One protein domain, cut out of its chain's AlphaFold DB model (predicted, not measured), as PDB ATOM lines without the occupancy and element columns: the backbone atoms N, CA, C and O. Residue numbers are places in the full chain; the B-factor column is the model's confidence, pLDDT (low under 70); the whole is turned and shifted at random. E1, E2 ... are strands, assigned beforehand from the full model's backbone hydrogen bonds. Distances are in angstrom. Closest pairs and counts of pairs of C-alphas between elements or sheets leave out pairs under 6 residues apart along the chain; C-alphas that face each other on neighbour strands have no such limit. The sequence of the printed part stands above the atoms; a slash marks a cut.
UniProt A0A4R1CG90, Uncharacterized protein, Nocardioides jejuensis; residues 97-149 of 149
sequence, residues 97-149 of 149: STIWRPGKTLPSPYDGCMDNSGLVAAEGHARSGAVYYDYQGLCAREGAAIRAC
ATOM      1  N   SER A  97     -22.169 -10.056   9.200       80.88
ATOM      2  CA  SER A  97     -22.268  -9.302  10.457       80.88
ATOM      3  C   SER A  97     -23.431  -9.713  11.380       80.88
ATOM      4  O   SER A  97     -23.496  -9.301  12.542       80.88
ATOM      5  N   THR A  98     -24.395 -10.489  10.889       82.00
ATOM      6  CA  THR A  98     -25.512 -11.034  11.676       82.00
ATOM      7  C   THR A  98     -25.148 -12.357  12.334       82.00
ATOM      8  O   THR A  98     -25.553 -12.594  13.478       82.00
ATOM      9  N   ILE A  99     -24.331 -13.162  11.648       83.81
ATOM     10  CA  ILE A  99     -23.771 -14.419  12.147       83.81
ATOM     11  C   ILE A  99     -22.684 -14.105  13.177       83.81
ATOM     12  O   ILE A  99     -22.762 -14.577  14.311       83.81
ATOM     13  N   TRP A 100     -21.726 -13.241  12.825       86.06
ATOM     14  CA  TRP A 100     -20.603 -12.844  13.678       86.06
ATOM     15  C   TRP A 100     -20.992 -11.819  14.743       86.06
ATOM     16  O   TRP A 100     -20.574 -10.663  14.720       86.06
ATOM     17  N   ARG A 101     -21.813 -12.246  15.708       86.62
ATOM     18  CA  ARG A 101     -22.229 -11.425  16.854       86.62
ATOM     19  C   ARG A 101     -21.918 -12.107  18.180       86.62
ATOM     20  O   ARG A 101     -22.208 -13.296  18.321       86.62
ATOM     21  N   PRO A 102     -21.431 -11.367  19.193       90.62
ATOM     22  CA  PRO A 102     -21.234 -11.911  20.530       90.62
ATOM     23  C   PRO A 102     -22.480 -12.638  21.057       90.62
ATOM     24  O   PRO A 102     -23.597 -12.125  20.981       90.62
ATOM     25  N   GLY A 103     -22.285 -13.843  21.587       87.94
ATOM     26  CA  GLY A 103     -23.340 -14.684  22.155       87.94
ATOM     27  C   GLY A 103     -24.159 -15.492  21.144       87.94
ATOM     28  O   GLY A 103     -24.904 -16.377  21.565       87.94
ATOM     29  N   LYS A 104     -24.028 -15.255  19.831       86.88
ATOM     30  CA  LYS A 104     -24.575 -16.164  18.811       86.88
ATOM     31  C   LYS A 104     -23.706 -17.412  18.701       86.88
ATOM     32  O   LYS A 104     -22.505 -17.349  18.929       86.88
ATOM     33  N   THR A 105     -24.312 -18.542  18.359       85.31
ATOM     34  CA  THR A 105     -23.582 -19.790  18.117       85.31
ATOM     35  C   THR A 105     -23.149 -19.848  16.661       85.31
ATOM     36  O   THR A 105     -23.992 -19.698  15.777       85.31
ATOM     37  N   LEU A 106     -21.861 -20.087  16.417       85.12
ATOM     38  CA  LEU A 106     -21.363 -20.325  15.067       85.12
ATOM     39  C   LEU A 106     -21.901 -21.683  14.578       85.12
ATOM     40  O   LEU A 106     -21.734 -22.674  15.295       85.12
ATOM     41  N   PRO A 107     -22.579 -21.758  13.421       78.25
ATOM     42  CA  PRO A 107     -23.184 -23.004  12.965       78.25
ATOM     43  C   PRO A 107     -22.126 -24.072  12.642       78.25
ATOM     44  O   PRO A 107     -20.937 -23.794  12.540       78.25
ATOM     45  N   SER A 108     -22.575 -25.318  12.542       76.75
ATOM     46  CA  SER A 108     -21.759 -26.481  12.192       76.75
ATOM     47  C   SER A 108     -22.261 -27.060  10.869       76.75
ATOM     48  O   SER A 108     -23.470 -27.291  10.770       76.75
ATOM     49  N   PRO A 109     -21.393 -27.326   9.875       76.94
ATOM     50  CA  PRO A 109     -20.034 -26.801   9.708       76.94
ATOM     51  C   PRO A 109     -20.042 -25.313   9.335       76.94
ATOM     52  O   PRO A 109     -21.012 -24.821   8.757       76.94
ATOM     53  N   TYR A 110     -18.968 -24.594   9.657       78.88
ATOM     54  CA  TYR A 110     -18.801 -23.208   9.227       78.88
ATOM     55  C   TYR A 110     -17.465 -23.013   8.526       78.88
ATOM     56  O   TYR A 110     -16.412 -23.095   9.148       78.88
ATOM     57  N   ASP A 111     -17.534 -22.707   7.234       75.19
ATOM     58  CA  ASP A 111     -16.360 -22.461   6.392       75.19
ATOM     59  C   ASP A 111     -16.204 -20.966   6.041       75.19
ATOM     60  O   ASP A 111     -15.150 -20.516   5.592       75.19
ATOM     61  N   GLY A 112     -17.249 -20.171   6.279       78.94
ATOM     62  CA  GLY A 112     -17.322 -18.756   5.939       78.94
ATOM     63  C   GLY A 112     -18.761 -18.306   5.705       78.94
ATOM     64  O   GLY A 112     -19.711 -19.068   5.891       78.94
ATOM     65  N   CYS A 113     -18.930 -17.058   5.292       77.31
ATOM     66  CA  CYS A 113     -20.207 -16.499   4.866       77.31
ATOM     67  C   CYS A 113     -20.005 -15.608   3.642       77.31
ATOM     68  O   CYS A 113     -18.919 -15.081   3.406       77.31
ATOM     69  N   MET A 114     -21.056 -15.443   2.848       77.62
ATOM     70  CA  MET A 114     -21.056 -14.571   1.681       77.62
ATOM     71  C   MET A 114     -22.273 -13.661   1.762       77.62
ATOM     72  O   MET A 114     -23.389 -14.148   1.919       77.62
ATOM     73  N   ASP A 115     -22.066 -12.359   1.651       74.12
ATOM     74  CA  ASP A 115     -23.139 -11.369   1.610       74.12
ATOM     75  C   ASP A 115     -22.992 -10.465   0.375       74.12
ATOM     76  O   ASP A 115     -22.136 -10.686  -0.487       74.12
ATOM     77  N   ASN A 116     -23.844  -9.442   0.263       71.56
ATOM     78  CA  ASN A 116     -23.825  -8.511  -0.871       71.56
ATOM     79  C   ASN A 116     -22.502  -7.733  -1.006       71.56
ATOM     80  O   ASN A 116     -22.246  -7.146  -2.057       71.56
ATOM     81  N   SER A 117     -21.683  -7.689   0.049       68.38
ATOM     82  CA  SER A 117     -20.406  -6.975   0.079       68.38
ATOM     83  C   SER A 117     -19.205  -7.857  -0.274       68.38
ATOM     84  O   SER A 117     -18.152  -7.326  -0.636       68.38
ATOM     85  N   GLY A 118     -19.358  -9.182  -0.252       67.62
ATOM     86  CA  GLY A 118     -18.332 -10.118  -0.697       67.62
ATOM     87  C   GLY A 118     -18.356 -11.459   0.031       67.62
ATOM     88  O   GLY A 118     -19.282 -11.794   0.765       67.62
ATOM     89  N   LEU A 119     -17.301 -12.243  -0.198       72.88
ATOM     90  CA  LEU A 119     -17.042 -13.496   0.506       72.88
ATOM     91  C   LEU A 119     -16.144 -13.226   1.718       72.88
ATOM     92  O   LEU A 119     -15.023 -12.742   1.565       72.88
ATOM     93  N   VAL A 120     -16.615 -13.596   2.904       74.50
ATOM     94  CA  VAL A 120     -15.829 -13.651   4.136       74.50
ATOM     95  C   VAL A 120     -15.493 -15.112   4.415       74.50
ATOM     96  O   VAL A 120     -16.350 -15.902   4.811       74.50
ATOM     97  N   ALA A 121     -14.231 -15.480   4.216       68.69
ATOM     98  CA  ALA A 121     -13.728 -16.781   4.639       68.69
ATOM     99  C   ALA A 121     -13.385 -16.742   6.132       68.69
ATOM    100  O   ALA A 121     -12.825 -15.761   6.622       68.69
ATOM    101  N   ALA A 122     -13.724 -17.804   6.855       71.56
ATOM    102  CA  ALA A 122     -13.375 -17.913   8.260       71.56
ATOM    103  C   ALA A 122     -11.895 -18.318   8.391       71.56
ATOM    104  O   ALA A 122     -11.485 -19.356   7.870       71.56
ATOM    105  N   GLU A 123     -11.081 -17.519   9.083       71.12
ATOM    106  CA  GLU A 123      -9.658 -17.827   9.260       71.12
ATOM    107  C   GLU A 123      -9.482 -18.839  10.398       71.12
ATOM    108  O   GLU A 123      -9.639 -18.531  11.579       71.12
ATOM    109  N   GLY A 124      -9.213 -20.093  10.028       69.69
ATOM    110  CA  GLY A 124      -9.007 -21.186  10.970       69.69
ATOM    111  C   GLY A 124      -7.624 -21.144  11.630       69.69
ATOM    112  O   GLY A 124      -6.615 -21.385  10.972       69.69
ATOM    113  N   HIS A 125      -7.555 -20.959  12.948       63.09
ATOM    114  CA  HIS A 125      -6.350 -21.206  13.743       63.09
ATOM    115  C   HIS A 125      -6.422 -22.585  14.407       63.09
ATOM    116  O   HIS A 125      -7.195 -22.817  15.341       63.09
ATOM    117  N   ALA A 126      -5.575 -23.515  13.962       54.38
ATOM    118  CA  ALA A 126      -5.423 -24.809  14.617       54.38
ATOM    119  C   ALA A 126      -4.618 -24.646  15.921       54.38
ATOM    120  O   ALA A 126      -3.389 -24.602  15.910       54.38
ATOM    121  N   ARG A 127      -5.302 -24.580  17.069       53.31
ATOM    122  CA  ARG A 127      -4.683 -24.851  18.378       53.31
ATOM    123  C   ARG A 127      -5.083 -26.259  18.804       53.31
ATOM    124  O   ARG A 127      -6.258 -26.604  18.717       53.31
ATOM    125  N   SER A 128      -4.094 -27.068  19.194       46.28
ATOM    126  CA  SER A 128      -4.181 -28.514  19.471       46.28
ATOM    127  C   SER A 128      -5.597 -29.006  19.822       46.28
ATOM    128  O   SER A 128      -6.050 -28.855  20.957       46.28
ATOM    129  N   GLY A 129      -6.292 -29.591  18.837       61.59
ATOM    130  CA  GLY A 129      -7.562 -30.300  19.028       61.59
ATOM    131  C   GLY A 129      -8.853 -29.571  18.627       61.59
ATOM    132  O   GLY A 129      -9.912 -30.186  18.729       61.59
ATOM    133  N   ALA A 130      -8.819 -28.317  18.161       63.97
ATOM    134  CA  ALA A 130     -10.013 -27.663  17.613       63.97
ATOM    135  C   ALA A 130      -9.701 -26.594  16.559       63.97
ATOM    136  O   ALA A 130      -8.766 -25.811  16.726       63.97
ATOM    137  N   VAL A 131     -10.536 -26.529  15.516       70.62
ATOM    138  CA  VAL A 131     -10.572 -25.393  14.586       70.62
ATOM    139  C   VAL A 131     -11.253 -24.224  15.301       70.62
ATOM    140  O   VAL A 131     -12.392 -24.341  15.761       70.62
ATOM    141  N   TYR A 132     -10.516 -23.129  15.462       82.94
ATOM    142  CA  TYR A 132     -11.029 -21.845  15.933       82.94
ATOM    143  C   TYR A 132     -11.082 -20.884  14.758       82.94
ATOM    144  O   TYR A 132     -10.119 -20.818  14.006       82.94
ATOM    145  N   TYR A 133     -12.166 -20.134  14.642       84.56
ATOM    146  CA  TYR A 133     -12.380 -19.137  13.603       84.56
ATOM    147  C   TYR A 133     -12.281 -17.740  14.211       84.56
ATOM    148  O   TYR A 133     -12.770 -17.554  15.330       84.56
ATOM    149  N   ASP A 134     -11.698 -16.790  13.482       86.06
ATOM    150  CA  ASP A 134     -11.643 -15.359  13.823       86.06
ATOM    151  C   ASP A 134     -12.251 -14.512  12.691       86.06
ATOM    152  O   ASP A 134     -12.059 -14.801  11.508       86.06
ATOM    153  N   TYR A 135     -13.001 -13.479  13.067       84.25
ATOM    154  CA  TYR A 135     -13.478 -12.421  12.193       84.25
ATOM    155  C   TYR A 135     -13.631 -11.105  12.966       84.25
ATOM    156  O   TYR A 135     -14.420 -11.006  13.905       84.25
ATOM    157  N   GLN A 136     -12.922 -10.058  12.531       85.25
ATOM    158  CA  GLN A 136     -12.989  -8.702  13.104       85.25
ATOM    159  C   GLN A 136     -12.812  -8.645  14.641       85.25
ATOM    160  O   GLN A 136     -13.454  -7.834  15.312       85.25
ATOM    161  N   GLY A 137     -11.949  -9.492  15.213       85.62
ATOM    162  CA  GLY A 137     -11.729  -9.545  16.667       85.62
ATOM    163  C   GLY A 137     -12.810 -10.324  17.423       85.62
ATOM    164  O   GLY A 137     -12.927 -10.228  18.645       85.62
ATOM    165  N   LEU A 138     -13.630 -11.093  16.710       88.50
ATOM    166  CA  LEU A 138     -14.534 -12.078  17.284       88.50
ATOM    167  C   LEU A 138     -14.033 -13.473  16.943       88.50
ATOM    168  O   LEU A 138     -13.695 -13.746  15.801       88.50
ATOM    169  N   CYS A 139     -14.083 -14.389  17.904       88.50
ATOM    170  CA  CYS A 139     -13.732 -15.785  17.696       88.50
ATOM    171  C   CYS A 139     -14.795 -16.730  18.211       88.50
ATOM    172  O   CYS A 139     -15.479 -16.494  19.213       88.50
ATOM    173  N   ALA A 140     -14.864 -17.869  17.539       88.25
ATOM    174  CA  ALA A 140     -15.676 -18.998  17.934       88.25
ATOM    175  C   ALA A 140     -15.030 -20.306  17.496       88.25
ATOM    176  O   ALA A 140     -14.097 -20.352  16.702       88.25
ATOM    177  N   ARG A 141     -15.572 -21.392  18.031       87.88
ATOM    178  CA  ARG A 141     -15.442 -22.711  17.422       87.88
ATOM    179  C   ARG A 141     -16.756 -23.035  16.740       87.88
ATOM    180  O   ARG A 141     -17.799 -22.531  17.155       87.88
ATOM    181  N   GLU A 142     -16.698 -23.934  15.775       82.38
ATOM    182  CA  GLU A 142     -17.883 -24.586  15.233       82.38
ATOM    183  C   GLU A 142     -18.799 -25.092  16.366       82.38
ATOM    184  O   GLU A 142     -18.336 -25.739  17.312       82.38
ATOM    185  N   GLY A 143     -20.084 -24.741  16.313       81.25
ATOM    186  CA  GLY A 143     -21.081 -25.112  17.321       81.25
ATOM    187  C   GLY A 143     -20.949 -24.403  18.676       81.25
ATOM    188  O   GLY A 143     -21.711 -24.711  19.594       81.25
ATOM    189  N   ALA A 144     -20.016 -23.459  18.838       87.56
ATOM    190  CA  ALA A 144     -19.812 -22.708  20.075       87.56
ATOM    191  C   ALA A 144     -20.258 -21.244  19.955       87.56
ATOM    192  O   ALA A 144     -20.401 -20.696  18.863       87.56
ATOM    193  N   ALA A 145     -20.455 -20.597  21.105       90.88
ATOM    194  CA  ALA A 145     -20.793 -19.180  21.164       90.88
ATOM    195  C   ALA A 145     -19.614 -18.289  20.734       90.88
ATOM    196  O   ALA A 145     -18.474 -18.493  21.161       90.88
ATOM    197  N   ILE A 146     -19.931 -17.274  19.938       91.44
ATOM    198  CA  ILE A 146     -19.031 -16.230  19.459       91.44
ATOM    199  C   ILE A 146     -18.749 -15.248  20.588       91.44
ATOM    200  O   ILE A 146     -19.645 -14.844  21.337       91.44
ATOM    201  N   ARG A 147     -17.483 -14.868  20.725       92.00
ATOM    202  CA  ARG A 147     -16.972 -13.993  21.783       92.00
ATOM    203  C   ARG A 147     -15.877 -13.093  21.236       92.00
ATOM    204  O   ARG A 147     -15.308 -13.399  20.199       92.00
ATOM    205  N   ALA A 148     -15.576 -12.015  21.949       90.38
ATOM    206  CA  ALA A 148     -14.399 -11.218  21.642       90.38
ATOM    207  C   ALA A 148     -13.122 -12.035  21.888       90.38
ATOM    208  O   ALA A 148     -13.036 -12.772  22.882       90.38
ATOM    209  N   CYS A 149     -12.172 -11.880  20.977       82.19
ATOM    210  CA  CYS A 149     -10.752 -12.103  21.207       82.19
ATOM    211  C   CYS A 149     -10.084 -10.719  21.311       82.19
ATOM    212  O   CYS A 149      -8.983 -10.688  21.888       82.19
TER     213      CYS A 149
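What this domain is: This is residues 97 to 149 of the 149 residues of an uncharacterized protein of Nocardioides jejuensis (UniProt A0A4R1CG90). Two strand hairpins, E1-E2 and E3-E4, are set end to end as a long strip, with E2 running on nearly straight into E3; E5 adds a third strand beside E4, near the middle of the domain. Residues 97 to 111, with no named element, loop over the side of the strip toward which E4 and E5 fold. The printed part has 53 residues with five named strands in the order E1 E2 E3 E4 E5 and no named helix; the class is all strand, with under half of the residues in named elements. Both sheets, E3 - E4 - E5 and E1 - E2, are antiparallel; the whole is compact, with a radius of gyration of the C-alphas of 10.4 A and spans of 34 by 20 by 19 A.

Where its parts are: E4, residues 130 to 135, is 16.5 A long and begins at C-alpha 130 at (-10.013, -27.663, 17.613). E3 is residues 123 to 127, 12.5 A, and E5 is residues 138 to 141, 10.7 A, ending at C-alpha 141 at (-15.442, -22.711, 17.422). E1, residues 112 to 115, spans 10.4 A from C-alpha 112 at (-17.322, -18.756, 5.939); E2, residues 118 to 121, spans 9.7 A.

How they stand to each other: E3, E4 and E5 form a meander, each strand the antiparallel neighbour of the one before, only just strongly twisted, with C-alphas up to 4.2 A off the best plane. In the hairpin E4 and E5, N 133 and O 140 are within hydrogen-bond range at 2.8 A; in E3 and E4, N 125 and O 132 at 2.8 A. Residues 138 to 139 of E5 also pair, antiparallel, with residues 147 to 148. E2 and E3 meet only through their link, at 7 degrees. In the hairpin E1 and E2, N 120 and O 113 are 2.8 A apart. E1 and E5 are apart.

The domain as a whole: The C-alphas farthest apart, of Asn 116 and Ser 128, are 34.6 A apart. The printed part has no cut, and the four links between strands are tight. Mean pLDDT of the printed part is 78.5; residues 117 to 118, 121 and 124 to 130 are under 70.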